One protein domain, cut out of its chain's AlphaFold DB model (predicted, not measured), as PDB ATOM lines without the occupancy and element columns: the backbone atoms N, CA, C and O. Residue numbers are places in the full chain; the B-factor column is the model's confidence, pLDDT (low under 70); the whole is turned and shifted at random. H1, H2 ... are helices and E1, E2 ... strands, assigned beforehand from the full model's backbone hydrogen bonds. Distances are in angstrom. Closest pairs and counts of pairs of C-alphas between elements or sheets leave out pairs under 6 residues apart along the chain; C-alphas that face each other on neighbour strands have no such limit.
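What this domain is: This is residues 7 to 103 of the 108 residues of an uncharacterized protein of Neorhizobium sp. S3-V5DH (UniProt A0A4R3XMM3). A long hairpin of two strands, E2 and E3, makes the spine of an elongated, curled sheet, and two helices cover one face of it, H1 over one half of the hairpin's length and H2 over the other. The short strands E1 and E4 complete the sheet at opposite edges, E1 beside the half of the hairpin under H1 and E4 beside the half under H2. The printed part has 97 residues, with two named helices and four named strands in the order E1 E2 E3 H1 E4 H2; the sheet's order is E1 E2 E3 E4, antiparallel throughout, and the class is mixed, helices and strands. It is only just compact, close to loose, with a radius of gyration of the C-alphas of 15.0 A and spans of 48 by 25 by 20 A.

Where its parts are: E1, residues 16 to 19, is 9.6 A long and begins at C-alpha 16 (6.928, -10.059, -27.308). E2, residues 25 to 35, is 28.9 A long and bends by 57 degrees at residue 32. E3, residues 40 to 51, is 32.7 A long and ends at C-alpha 51 (18.382, -11.358, -34.340). H1, residues 54 to 67, is 20.1 A long. E4, residues 69 to 73, is 13.2 A long. H2, residues 79 to 97, is 26.6 A long and ends at C-alpha 97 (-1.679, -10.169, -25.014).

How they stand to each other: The sheet is strongly twisted, and E1 E2 E3 form a meander, each strand the antiparallel neighbour of the one before. Residues 7 to 8 pair antiparallel with residues 17 to 18 of E1. In the hairpin of E1 and E2, N 18 and O 26 are 2.8 A apart, within hydrogen-bond range. In the hairpin of E2 and E3, N 31 and O 44 are 2.7 A apart, as are N 27 and O 49. Between E3 and E4, N 72 and O 41 are 2.8 A apart. H1 is on the sheet at a height of 8.5 A, slantwise to the strands, at 38 degrees to E2 on the local plane; its closest C-alphas to E3 are those of Arg 61 and Ala 47, 5.8 A apart. H2 is on the same face at a height of 8.9 A, over E3 and along the strands, at 23 degrees to E3 on the local plane; the closest C-alphas are those of Ala 89 and Val 43, 5.6 A apart. H1 and H2 are apart. In both helices every O i to N i+4 pair is within hydrogen-bond range.

The domain as a whole: The two C-alphas farthest apart, those of Ser 22 and Gly 77, are 48.4 A from each other. The printed part has no cut, and the five links between its named elements are tight. The mean pLDDT of the printed part is 91.4, and residues 11 to 13 are under 70.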
ATOM      1  N   PHE A   7       7.479 -18.175 -26.457       91.62
ATOM      2  CA  PHE A   7       7.379 -16.723 -26.357       91.62
ATOM      3  C   PHE A   7       8.170 -16.211 -25.162       91.62
ATOM      4  O   PHE A   7       8.203 -16.862 -24.116       91.62
ATOM      5  N   ASP A   8       8.805 -15.062 -25.345       89.44
ATOM      6  CA  ASP A   8       9.635 -14.404 -24.344       89.44
ATOM      7  C   ASP A   8       9.388 -12.892 -24.403       89.44
ATOM      8  O   ASP A   8       9.376 -12.292 -25.484       89.44
ATOM      9  N   ASP A   9       9.149 -12.274 -23.251       82.69
ATOM     10  CA  ASP A   9       9.052 -10.829 -23.103       82.69
ATOM     11  C   ASP A   9      10.382 -10.326 -22.541       82.69
ATOM     12  O   ASP A   9      10.580 -10.172 -21.342       82.69
ATOM     13  N   PHE A  10      11.338 -10.014 -23.415       78.44
ATOM     14  CA  PHE A  10      12.659  -9.522 -22.997       78.44
ATOM     15  C   PHE A  10      12.627  -8.200 -22.179       78.44
ATOM     16  O   PHE A  10      13.673  -7.602 -21.928       78.44
ATOM     17  N   GLY A  11      11.450  -7.693 -21.791       69.94
ATOM     18  CA  GLY A  11      11.252  -6.461 -21.028       69.94
ATOM     19  C   GLY A  11      11.519  -5.196 -21.844       69.94
ATOM     20  O   GLY A  11      11.613  -4.106 -21.282       69.94
ATOM     21  N   PHE A  12      11.661  -5.327 -23.165       65.50
ATOM     22  CA  PHE A  12      11.950  -4.229 -24.082       65.50
ATOM     23  C   PHE A  12      10.674  -3.728 -24.755       65.50
ATOM     24  O   PHE A  12      10.093  -4.417 -25.588       65.50
ATOM     25  N   ASN A  13      10.290  -2.483 -24.452       68.19
ATOM     26  CA  ASN A  13       9.199  -1.759 -25.121       68.19
ATOM     27  C   ASN A  13       7.861  -2.525 -25.177       68.19
ATOM     28  O   ASN A  13       7.137  -2.388 -26.160       68.19
ATOM     29  N   ASP A  14       7.567  -3.351 -24.167       71.19
ATOM     30  CA  ASP A  14       6.379  -4.221 -24.117       71.19
ATOM     31  C   ASP A  14       6.229  -5.142 -25.350       71.19
ATOM     32  O   ASP A  14       5.130  -5.594 -25.676       71.19
ATOM     33  N   LYS A  15       7.334  -5.418 -26.059       82.19
ATOM     34  CA  LYS A  15       7.348  -6.291 -27.234       82.19
ATOM     35  C   LYS A  15       7.563  -7.738 -26.822       82.19
ATOM     36  O   LYS A  15       8.441  -8.048 -26.018       82.19
ATOM     37  N   LEU A  16       6.788  -8.618 -27.441       91.31
ATOM     38  CA  LEU A  16       6.928 -10.059 -27.308       91.31
ATOM     39  C   LEU A  16       7.805 -10.587 -28.441       91.31
ATOM     40  O   LEU A  16       7.672 -10.154 -29.586       91.31
ATOM     41  N   ALA A  17       8.684 -11.530 -28.136       92.88
ATOM     42  CA  ALA A  17       9.454 -12.261 -29.126       92.88
ATOM     43  C   ALA A  17       9.044 -13.732 -29.143       92.88
ATOM     44  O   ALA A  17       8.677 -14.297 -28.114       92.88
ATOM     45  N   ILE A  18       9.146 -14.364 -30.308       93.12
ATOM     46  CA  ILE A  18       9.236 -15.817 -30.410       93.12
ATOM     47  C   ILE A  18      10.713 -16.197 -30.508       93.12
ATOM     48  O   ILE A  18      11.447 -15.611 -31.303       93.12
ATOM     49  N   VAL A  19      11.150 -17.144 -29.682       93.94
ATOM     50  CA  VAL A  19      12.565 -17.493 -29.506       93.94
ATOM     51  C   VAL A  19      12.792 -18.995 -29.648       93.94
ATOM     52  O   VAL A  19      11.923 -19.803 -29.297       93.94
ATOM     53  N   ASP A  20      13.968 -19.377 -30.143       91.94
ATOM     54  CA  ASP A  20      14.451 -20.759 -30.111       91.94
ATOM     55  C   ASP A  20      15.310 -21.035 -28.858       91.94
ATOM     56  O   ASP A  20      15.497 -20.186 -27.986       91.94
ATOM     57  N   ARG A  21      15.849 -22.254 -28.738       89.12
ATOM     58  CA  ARG A  21      16.713 -22.644 -27.607       89.12
ATOM     59  C   ARG A  21      18.104 -22.005 -27.621       89.12
ATOM     60  O   ARG A  21      18.825 -22.155 -26.636       89.12
ATOM     61  N   SER A  22      18.492 -21.377 -28.724       89.62
ATOM     62  CA  SER A  22      19.800 -20.746 -28.905       89.62
ATOM     63  C   SER A  22      19.699 -19.217 -28.866       89.62
ATOM     64  O   SER A  22      20.629 -18.544 -29.301       89.62
ATOM     65  N   ASP A  23      18.575 -18.695 -28.363       87.88
ATOM     66  CA  ASP A  23      18.251 -17.272 -28.250       87.88
ATOM     67  C   ASP A  23      18.198 -16.523 -29.599       87.88
ATOM     68  O   ASP A  23      18.293 -15.297 -29.634       87.88
ATOM     69  N   ASN A  24      17.989 -17.233 -30.717       91.81
ATOM     70  CA  ASN A  24      17.545 -16.604 -31.962       91.81
ATOM     71  C   ASN A  24      16.084 -16.202 -31.795       91.81
ATOM     72  O   ASN A  24      15.288 -16.983 -31.262       91.81
ATOM     73  N   TYR A  25      15.711 -15.023 -32.282       92.56
ATOM     74  CA  TYR A  25      14.372 -14.508 -32.047       92.56
ATOM     75  C   TYR A  25      13.808 -13.673 -33.190       92.56
ATOM     76  O   TYR A  25      14.538 -13.113 -34.005       92.56
ATOM     77  N   GLU A  26      12.482 -13.554 -33.195       94.00
ATOM     78  CA  GLU A  26      11.723 -12.572 -33.967       94.00
ATOM     79  C   GLU A  26      10.722 -11.871 -33.048       94.00
ATOM     80  O   GLU A  26       9.976 -12.520 -32.316       94.00
ATOM     81  N   TRP A  27      10.681 -10.544 -33.098       93.75
ATOM     82  CA  TRP A  27       9.622  -9.736 -32.510       93.75
ATOM     83  C   TRP A  27       8.311 -10.013 -33.221       93.75
ATOM     84  O   TRP A  27       8.249 -10.014 -34.455       93.75
ATOM     85  N   VAL A  28       7.266 -10.205 -32.425       93.25
ATOM     86  CA  VAL A  28       5.940 -10.571 -32.897       93.25
ATOM     87  C   VAL A  28       4.875  -9.637 -32.346       93.25
ATOM     88  O   VAL A  28       4.891  -9.270 -31.171       93.25
ATOM     89  N   GLU A  29       3.916  -9.271 -33.190       92.12
ATOM     90  CA  GLU A  29       2.794  -8.411 -32.809       92.12
ATOM     91  C   GLU A  29       1.491  -8.935 -33.430       92.12
ATOM     92  O   GLU A  29       1.467  -9.257 -34.624       92.12
ATOM     93  N   PRO A  30       0.401  -9.072 -32.651       92.44
ATOM     94  CA  PRO A  30      -0.869  -9.518 -33.198       92.44
ATOM     95  C   PRO A  30      -1.552  -8.377 -33.960       92.44
ATOM     96  O   PRO A  30      -1.700  -7.262 -33.458       92.44
ATOM     97  N   GLN A  31      -2.015  -8.675 -35.165       94.75
ATOM     98  CA  GLN A  31      -2.688  -7.755 -36.070       94.75
ATOM     99  C   GLN A  31      -4.080  -8.276 -36.419       94.75
ATOM    100  O   GLN A  31      -4.312  -9.480 -36.512       94.75
ATOM    101  N   ILE A  32      -5.014  -7.346 -36.614       95.75
ATOM    102  CA  ILE A  32      -6.352  -7.637 -37.124       95.75
ATOM    103  C   ILE A  32      -6.490  -6.926 -38.464       95.75
ATOM    104  O   ILE A  32      -6.279  -5.715 -38.549       95.75
ATOM    105  N   SER A  33      -6.851  -7.671 -39.500       96.19
ATOM    106  CA  SER A  33      -7.035  -7.159 -40.854       96.19
ATOM    107  C   SER A  33      -8.399  -7.572 -41.415       96.19
ATOM    108  O   SER A  33      -8.986  -8.581 -41.026       96.19
ATOM    109  N   SER A  34      -8.949  -6.757 -42.317       94.62
ATOM    110  CA  SER A  34     -10.223  -7.038 -42.988       94.62
ATOM    111  C   SER A  34      -9.979  -7.330 -44.463       94.62
ATOM    112  O   SER A  34      -9.524  -6.470 -45.218       94.62
ATOM    113  N   LEU A  35     -10.307  -8.548 -44.883       93.81
ATOM    114  CA  LEU A  35     -10.209  -9.024 -46.257       93.81
ATOM    115  C   LEU A  35     -11.607  -8.997 -46.888       93.81
ATOM    116  O   LEU A  35     -12.272 -10.024 -47.029       93.81
ATOM    117  N   PHE A  36     -12.059  -7.798 -47.264       90.06
ATOM    118  CA  PHE A  36     -13.420  -7.555 -47.766       90.06
ATOM    119  C   PHE A  36     -13.814  -8.447 -48.947       90.06
ATOM    120  O   PHE A  36     -14.924  -8.968 -48.982       90.06
ATOM    121  N   SER A  37     -12.902  -8.667 -49.899       89.00
ATOM    122  CA  SER A  37     -13.151  -9.509 -51.078       89.00
ATOM    123  C   SER A  37     -13.353 -10.989 -50.748       89.00
ATOM    124  O   SER A  37     -13.909 -11.717 -51.565       89.00
ATOM    125  N   ALA A  38     -12.894 -11.428 -49.576       90.56
ATOM    126  CA  ALA A  38     -13.013 -12.798 -49.102       90.56
ATOM    127  C   ALA A  38     -14.094 -12.964 -48.021       90.56
ATOM    128  O   ALA A  38     -14.347 -14.094 -47.617       90.56
ATOM    129  N   GLY A  39     -14.717 -11.875 -47.551       95.56
ATOM    130  CA  GLY A  39     -15.662 -11.933 -46.431       95.56
ATOM    131  C   GLY A  39     -15.001 -12.393 -45.129       95.56
ATOM    132  O   GLY A  39     -15.569 -13.203 -44.404       95.56
ATOM    133  N   ILE A  40     -13.764 -11.950 -44.865       97.38
ATOM    134  CA  ILE A  40     -12.963 -12.415 -43.723       97.38
ATOM    135  C   ILE A  40     -12.476 -11.239 -42.874       97.38
ATOM    136  O   ILE A  40     -11.948 -10.253 -43.393       97.38
ATOM    137  N   VAL A  41     -12.588 -11.387 -41.556       96.88
ATOM    138  CA  VAL A  41     -11.764 -10.675 -40.573       96.88
ATOM    139  C   VAL A  41     -10.678 -11.643 -40.118       96.88
ATOM    140  O   VAL A  41     -10.978 -12.702 -39.576       96.88
ATOM    141  N   ARG A  42      -9.415 -11.302 -40.362       96.81
ATOM    142  CA  ARG A  42      -8.264 -12.117 -39.975       96.81
ATOM    143  C   ARG A  42      -7.642 -11.556 -38.712       96.81
ATOM    144  O   ARG A  42      -7.425 -10.348 -38.620       96.81
ATOM    145  N   VAL A  43      -7.305 -12.436 -37.781       95.81
ATOM    146  CA  VAL A  43      -6.357 -12.149 -36.707       95.81
ATOM    147  C   VAL A  43      -5.103 -12.980 -36.947       95.81
ATOM    148  O   VAL A  43      -5.181 -14.193 -37.138       95.81
ATOM    149  N   GLU A  44      -3.949 -12.325 -36.996       95.50
ATOM    150  CA  GLU A  44      -2.668 -12.982 -37.239       95.50
ATOM    151  C   GLU A  44      -1.567 -12.421 -36.353       95.50
ATOM    152  O   GLU A  44      -1.573 -11.244 -36.009       95.50
ATOM    153  N   LEU A  45      -0.612 -13.258 -35.978       94.38
ATOM    154  CA  LEU A  45       0.621 -12.817 -35.351       94.38
ATOM    155  C   LEU A  45       1.655 -12.569 -36.452       94.38
ATOM    156  O   LEU A  45       1.915 -13.444 -37.275       94.38
ATOM    157  N   VAL A  46       2.232 -11.370 -36.493       93.12
ATOM    158  CA  VAL A  46       3.202 -10.981 -37.525       93.12
ATOM    159  C   VAL A  46       4.584 -10.893 -36.907       93.12
ATOM    160  O   VAL A  46       4.767 -10.195 -35.915       93.12
ATOM    161  N   ALA A  47       5.548 -11.585 -37.513       91.88
ATOM    162  CA  ALA A  47       6.967 -11.472 -37.198       91.88
ATOM    163  C   ALA A  47       7.635 -10.475 -38.159       91.88
ATOM    164  O   ALA A  47       7.537 -10.648 -39.375       91.88
ATOM    165  N   ASP A  48       8.291  -9.443 -37.626       83.94
ATOM    166  CA  ASP A  48       8.798  -8.305 -38.422       83.94
ATOM    167  C   ASP A  48      10.330  -8.154 -38.385       83.94
ATOM    168  O   ASP A  48      10.962  -7.867 -39.401       83.94
ATOM    169  N   SER A  49      10.946  -8.357 -37.220       86.94
ATOM    170  CA  SER A  49      12.354  -8.034 -36.978       86.94
ATOM    171  C   SER A  49      12.915  -8.852 -35.822       86.94
ATOM    172  O   SER A  49      12.191  -9.162 -34.886       86.94
ATOM    173  N   GLY A  50      14.209  -9.160 -35.842       88.88
ATOM    174  CA  GLY A  50      14.817 -10.101 -34.911       88.88
ATOM    175  C   GLY A  50      16.317 -10.253 -35.118       88.88
ATOM    176  O   GLY A  50      16.882  -9.669 -36.047       88.88
ATOM    177  N   GLU A  51      16.954 -11.048 -34.265       91.56
ATOM    178  CA  GLU A  51      18.382 -11.358 -34.340       91.56
ATOM    179  C   GLU A  51      18.614 -12.867 -34.264       91.56
ATOM    180  O   GLU A  51      17.824 -13.610 -33.680       91.56
ATOM    181  N   GLY A  52      19.704 -13.319 -34.883       91.31
ATOM    182  CA  GLY A  52      20.067 -14.729 -34.945       91.31
ATOM    183  C   GLY A  52      20.358 -15.210 -36.360       91.31
ATOM    184  O   GLY A  52      20.502 -14.417 -37.290       91.31
ATOM    185  N   ASP A  53      20.450 -16.526 -36.492       93.06
ATOM    186  CA  ASP A  53      20.628 -17.227 -37.758       93.06
ATOM    187  C   ASP A  53      19.400 -17.070 -38.672       93.06
ATOM    188  O   ASP A  53      18.261 -17.259 -38.237       93.06
ATOM    189  N   ASP A  54      19.627 -16.721 -39.940       92.12
ATOM    190  CA  ASP A  54      18.551 -16.407 -40.885       92.12
ATOM    191  C   ASP A  54      17.646 -17.619 -41.181       92.12
ATOM    192  O   ASP A  54      16.430 -17.444 -41.283       92.12
ATOM    193  N   ASP A  55      18.194 -18.842 -41.240       91.25
ATOM    194  CA  ASP A  55      17.403 -20.055 -41.493       91.25
ATOM    195  C   ASP A  55      16.500 -20.371 -40.286       91.25
ATOM    196  O   ASP A  55      15.333 -20.753 -40.433       91.25
ATOM    197  N   VAL A  56      17.013 -20.179 -39.064       90.00
ATOM    198  CA  VAL A  56      16.222 -20.342 -37.829       90.00
ATOM    199  C   VAL A  56      15.124 -19.286 -37.743       90.00
ATOM    200  O   VAL A  56      13.983 -19.596 -37.393       90.00
ATOM    201  N   ARG A  57      15.443 -18.042 -38.098       92.00
ATOM    202  CA  ARG A  57      14.485 -16.935 -38.130       92.00
ATOM    203  C   ARG A  57      13.385 -17.141 -39.164       92.00
ATOM    204  O   ARG A  57      12.218 -16.880 -38.871       92.00
ATOM    205  N   GLU A  58      13.707 -17.672 -40.339       92.44
ATOM    206  CA  GLU A  58      12.695 -18.075 -41.317       92.44
ATOM    207  C   GLU A  58      11.773 -19.161 -40.744       92.44
ATOM    208  O   GLU A  58      10.549 -19.040 -40.834       92.44
ATOM    209  N   ALA A  59      12.328 -20.162 -40.056       91.88
ATOM    210  CA  ALA A  59      11.531 -21.194 -39.396       91.88
ATOM    211  C   ALA A  59      10.612 -20.634 -38.290       91.88
ATOM    212  O   ALA A  59       9.469 -21.082 -38.171       91.88
ATOM    213  N   LEU A  60      11.066 -19.637 -37.516       91.44
ATOM    214  CA  LEU A  60      10.240 -18.926 -36.528       91.44
ATOM    215  C   LEU A  60       9.053 -18.219 -37.199       91.44
ATOM    216  O   LEU A  60       7.910 -18.373 -36.767       91.44
ATOM    217  N   ARG A  61       9.306 -17.485 -38.291       92.44
ATOM    218  CA  ARG A  61       8.258 -16.786 -39.056       92.44
ATOM    219  C   ARG A  61       7.233 -17.761 -39.625       92.44
ATOM    220  O   ARG A  61       6.033 -17.507 -39.540       92.44
ATOM    221  N   GLU A  62       7.688 -18.874 -40.191       92.44
ATOM    222  CA  GLU A  62       6.798 -19.895 -40.746       92.44
ATOM    223  C   GLU A  62       5.970 -20.582 -39.659       92.44
ATOM    224  O   GLU A  62       4.770 -20.787 -39.841       92.44
ATOM    225  N   TYR A  63       6.562 -20.859 -38.494       91.50
ATOM    226  CA  TYR A  63       5.815 -21.384 -37.354       91.50
ATOM    227  C   TYR A  63       4.696 -20.436 -36.917       91.50
ATOM    228  O   TYR A  63       3.563 -20.878 -36.708       91.50
ATOM    229  N   VAL A  64       4.992 -19.137 -36.823       92.06
ATOM    230  CA  VAL A  64       4.003 -18.117 -36.472       92.06
ATOM    231  C   VAL A  64       2.854 -18.096 -37.487       92.06
ATOM    232  O   VAL A  64       1.697 -18.232 -37.095       92.06
ATOM    233  N   LYS A  65       3.155 -18.039 -38.790       90.94
ATOM    234  CA  LYS A  65       2.133 -18.036 -39.854       90.94
ATOM    235  C   LYS A  65       1.251 -19.285 -39.861       90.94
ATOM    236  O   LYS A  65       0.091 -19.209 -40.246       90.94
ATOM    237  N   GLN A  66       1.794 -20.439 -39.480       90.56
ATOM    238  CA  GLN A  66       1.052 -21.700 -39.501       90.56
ATOM    239  C   GLN A  66       0.135 -21.883 -38.287       90.56
ATOM    240  O   GLN A  66      -0.886 -22.554 -38.406       90.56
ATOM    241  N   ASN A  67       0.493 -21.315 -37.131       90.12
ATOM    242  CA  ASN A  67      -0.194 -21.588 -35.860       90.12
ATOM    243  C   ASN A  67      -0.962 -20.380 -35.302       90.12
ATOM    244  O   ASN A  67      -1.903 -20.543 -34.529       90.12
ATOM    245  N   TYR A  68      -0.596 -19.159 -35.683       93.81
ATOM    246  CA  TYR A  68      -1.157 -17.928 -35.121       93.81
ATOM    247  C   TYR A  68      -1.847 -17.096 -36.195       93.81
ATOM    248  O   TYR A  68      -1.675 -15.885 -36.255       93.81
ATOM    249  N   VAL A  69      -2.632 -17.753 -37.050       94.94
ATOM    250  CA  VAL A  69      -3.513 -17.116 -38.033       94.94
ATOM    251  C   VAL A  69      -4.891 -17.750 -37.914       94.94
ATOM    252  O   VAL A  69      -5.021 -18.970 -37.980       94.94
ATOM    253  N   VAL A  70      -5.919 -16.922 -37.751       94.38
ATOM    254  CA  VAL A  70      -7.323 -17.341 -37.768       94.38
ATOM    255  C   VAL A  70      -8.123 -16.411 -38.667       94.38
ATOM    256  O   VAL A  70      -8.019 -15.187 -38.574       94.38
ATOM    257  N   ASP A  71      -8.951 -17.023 -39.510       95.94
ATOM    258  CA  ASP A  71      -9.882 -16.349 -40.407       95.94
ATOM    259  C   ASP A  71     -11.307 -16.492 -39.875       95.94
ATOM    260  O   ASP A  71     -11.858 -17.593 -39.827       95.94
ATOM    261  N   ILE A  72     -11.922 -15.370 -39.511       95.94
ATOM    262  CA  ILE A  72     -13.305 -15.305 -39.040       95.94
ATOM    263  C   ILE A  72     -14.180 -14.870 -40.210       95.94
ATOM    264  O   ILE A  72     -13.963 -13.813 -40.806       95.94
ATOM    265  N   GLN A  73     -15.179 -15.686 -40.544       96.94
ATOM    266  CA  GLN A  73     -16.152 -15.344 -41.580       96.94
ATOM    267  C   GLN A  73     -16.977 -14.125 -41.156       96.94
ATOM    268  O   GLN A  73     -17.420 -14.033 -40.007       96.94
ATOM    269  N   CYS A  74     -17.176 -13.206 -42.096       96.75
ATOM    270  CA  CYS A  74     -17.861 -11.941 -41.892       96.75
ATOM    271  C   CYS A  74     -18.619 -11.532 -43.161       96.75
ATOM    272  O   CYS A  74     -18.017 -11.278 -44.209       96.75
ATOM    273  N   ASP A  75     -19.934 -11.389 -43.048       95.69
ATOM    274  CA  ASP A  75     -20.745 -10.676 -44.025       95.69
ATOM    275  C   ASP A  75     -20.612  -9.165 -43.792       95.69
ATOM    276  O   ASP A  75     -21.223  -8.584 -42.900       95.69
ATOM    277  N   PHE A  76     -19.801  -8.500 -44.617       94.50
ATOM    278  CA  PHE A  76     -19.630  -7.045 -44.553       94.50
ATOM    279  C   PHE A  76     -20.867  -6.249 -45.010       94.50
ATOM    280  O   PHE A  76     -20.850  -5.018 -44.960       94.50
ATOM    281  N   GLY A  77     -21.926  -6.918 -45.472       94.56
ATOM    282  CA  GLY A  77     -23.236  -6.315 -45.699       94.56
ATOM    283  C   GLY A  77     -24.096  -6.207 -44.435       94.56
ATOM    284  O   GLY A  77     -25.080  -5.466 -44.458       94.56
ATOM    285  N   ASP A  78     -23.736  -6.902 -43.351       96.56
ATOM    286  CA  ASP A  78     -24.469  -6.925 -42.082       96.56
ATOM    287  C   ASP A  78     -23.629  -6.318 -40.946       96.56
ATOM    288  O   ASP A  78     -22.646  -6.894 -40.482       96.56
ATOM    289  N   GLU A  79     -24.040  -5.148 -40.447       95.81
ATOM    290  CA  GLU A  79     -23.355  -4.460 -39.345       95.81
ATOM    291  C   GLU A  79     -23.269  -5.306 -38.065       95.81
ATOM    292  O   GLU A  79     -22.283  -5.208 -37.325       95.81
ATOM    293  N   ALA A  80     -24.272  -6.151 -37.796       96.75
ATOM    294  CA  ALA A  80     -24.247  -7.041 -36.642       96.75
ATOM    295  C   ALA A  80     -23.176  -8.127 -36.809       96.75
ATOM    296  O   ALA A  80     -22.482  -8.460 -35.842       96.75
ATOM    297  N   ASP A  81     -22.999  -8.631 -38.031       95.88
ATOM    298  CA  ASP A  81     -22.000  -9.652 -38.330       95.88
ATOM    299  C   ASP A  81     -20.575  -9.085 -38.316       95.88
ATOM    300  O   ASP A  81     -19.671  -9.699 -37.746       95.88
ATOM    301  N   ILE A  82     -20.393  -7.850 -38.803       96.06
ATOM    302  CA  ILE A  82     -19.134  -7.100 -38.659       96.06
ATOM    303  C   ILE A  82     -18.777  -6.931 -37.181       96.06
ATOM    304  O   ILE A  82     -17.651  -7.220 -36.770       96.06
ATOM    305  N   SER A  83     -19.731  -6.474 -36.362       96.62
ATOM    306  CA  SER A  83     -19.498  -6.268 -34.931       96.62
ATOM    307  C   SER A  83     -19.130  -7.572 -34.221       96.62
ATOM    308  O   SER A  83     -18.202  -7.578 -33.408       96.62
ATOM    309  N   ARG A  84     -19.796  -8.683 -34.566       97.12
ATOM    310  CA  ARG A  84     -19.474 -10.025 -34.061       97.12
ATOM    311  C   ARG A  84     -18.049 -10.432 -34.439       97.12
ATOM    312  O   ARG A  84     -17.264 -10.734 -33.543       97.12
ATOM    313  N   ALA A  85     -17.713 -10.411 -35.730       96.75
ATOM    314  CA  ALA A  85     -16.423 -10.884 -36.230       96.75
ATOM    315  C   ALA A  85     -15.246 -10.067 -35.675       96.75
ATOM    316  O   ALA A  85     -14.233 -10.626 -35.257       96.75
ATOM    317  N   VAL A  86     -15.391  -8.740 -35.594       95.75
ATOM    318  CA  VAL A  86     -14.373  -7.868 -34.989       95.75
ATOM    319  C   VAL A  86     -14.234  -8.130 -33.491       95.75
ATOM    320  O   VAL A  86     -13.114  -8.191 -32.989       95.75
ATOM    321  N   SER A  87     -15.343  -8.313 -32.767       96.56
ATOM    322  CA  SER A  87     -15.297  -8.604 -31.325       96.56
ATOM    323  C   SER A  87     -14.599  -9.934 -31.035       96.56
ATOM    324  O   SER A  87     -13.834 -10.033 -30.078       96.56
ATOM    325  N   GLU A  88     -14.828 -10.941 -31.875       96.19
ATOM    326  CA  GLU A  88     -14.167 -12.244 -31.799       96.19
ATOM    327  C   GLU A  88     -12.657 -12.128 -32.069       96.19
ATOM    328  O   GLU A  88     -11.851 -12.578 -31.253       96.19
ATOM    329  N   ALA A  89     -12.259 -11.413 -33.129       95.81
ATOM    330  CA  ALA A  89     -10.851 -11.147 -33.436       95.81
ATOM    331  C   ALA A  89     -10.133 -10.412 -32.288       95.81
ATOM    332  O   ALA A  89      -9.014 -10.763 -31.905       95.81
ATOM    333  N   VAL A  90     -10.793  -9.407 -31.703       95.94
ATOM    334  CA  VAL A  90     -10.291  -8.655 -30.545       95.94
ATOM    335  C   VAL A  90     -10.145  -9.556 -29.322       95.94
ATOM    336  O   VAL A  90      -9.122  -9.488 -28.650       95.94
ATOM    337  N   ALA A  91     -11.113 -10.433 -29.053       95.25
ATOM    338  CA  ALA A  91     -11.036 -11.349 -27.921       95.25
ATOM    339  C   ALA A  91      -9.859 -12.331 -28.043       95.25
ATOM    340  O   ALA A  91      -9.189 -12.596 -27.044       95.25
ATOM    341  N   ILE A  92      -9.577 -12.845 -29.247       93.31
ATOM    342  CA  ILE A  92      -8.412 -13.709 -29.503       93.31
ATOM    343  C   ILE A  92      -7.113 -12.934 -29.245       93.31
ATOM    344  O   ILE A  92      -6.265 -13.386 -28.473       93.31
ATOM    345  N   ARG A  93      -6.988 -11.728 -29.817       93.75
ATOM    346  CA  ARG A  93      -5.832 -10.846 -29.598       93.75
ATOM    347  C   ARG A  93      -5.615 -10.552 -28.113       93.75
ATOM    348  O   ARG A  93      -4.497 -10.666 -27.622       93.75
ATOM    349  N   ASP A  94      -6.665 -10.164 -27.397       93.31
ATOM    350  CA  ASP A  94      -6.556  -9.736 -26.002       93.31
ATOM    351  C   ASP A  94      -6.189 -10.908 -25.079       93.31
ATOM    352  O   ASP A  94      -5.421 -10.725 -24.136       93.31
ATOM    353  N   ARG A  95      -6.654 -12.131 -25.378       90.69
ATOM    354  CA  ARG A  95      -6.200 -13.349 -24.679       90.69
ATOM    355  C   ARG A  95      -4.707 -13.588 -24.885       90.69
ATOM    356  O   ARG A  95      -4.010 -13.864 -23.910       90.69
ATOM    357  N   PHE A  96      -4.218 -13.440 -26.115       90.38
ATOM    358  CA  PHE A  96      -2.795 -13.572 -26.419       90.38
ATOM    359  C   PHE A  96      -1.949 -12.532 -25.677       90.38
ATOM    360  O   PHE A  96      -0.983 -12.881 -25.003       90.38
ATOM    361  N   LEU A  97      -2.359 -11.261 -25.720       89.25
ATOM    362  CA  LEU A  97      -1.679 -10.169 -25.014       89.25
ATOM    363  C   LEU A  97      -1.720 -10.321 -23.484       89.25
ATOM    364  O   LEU A  97      -0.837  -9.818 -22.798       89.25
ATOM    365  N   ALA A  98      -2.700 -11.044 -22.941       89.75
ATOM    366  CA  ALA A  98      -2.768 -11.385 -21.521       89.75
ATOM    367  C   ALA A  98      -1.833 -12.546 -21.109       89.75
ATOM    368  O   ALA A  98      -1.891 -12.995 -19.964       89.75
ATOM    369  N   GLY A  99      -0.994 -13.048 -22.023       86.31
ATOM    370  CA  GLY A  99      -0.030 -14.118 -21.759       86.31
ATOM    371  C   GLY A  99      -0.538 -15.528 -22.061       86.31
ATOM    372  O   GLY A  99       0.135 -16.507 -21.740       86.31
ATOM    373  N   ASN A 100      -1.725 -15.668 -22.661       87.56
ATOM    374  CA  ASN A 100      -2.203 -16.965 -23.126       87.56
ATOM    375  C   ASN A 100      -1.689 -17.225 -24.545       87.56
ATOM    376  O   ASN A 100      -2.323 -16.824 -25.511       87.56
ATOM    377  N   TYR A 101      -0.553 -17.904 -24.671       86.19
ATOM    378  CA  TYR A 101       0.104 -18.131 -25.960       86.19
ATOM    379  C   TYR A 101      -0.248 -19.466 -26.625       86.19
ATOM    380  O   TYR A 101       0.579 -20.039 -27.327       86.19
ATOM    381  N   VAL A 102      -1.446 -20.004 -26.390       86.44
ATOM    382  CA  VAL A 102      -1.930 -21.129 -27.210       86.44
ATOM    383  C   VAL A 102      -2.144 -20.673 -28.659       86.44
ATOM    384  O   VAL A 102      -2.239 -19.473 -28.927       86.44
ATOM    385  N   SER A 103      -2.204 -21.603 -29.611       83.69
ATOM    386  CA  SER A 103      -2.418 -21.235 -31.016       83.69
ATOM    387  C   SER A 103      -3.772 -20.528 -31.198       83.69
ATOM    388  O   SER A 103      -4.724 -20.791 -30.460       83.69
TER     389      SER A 103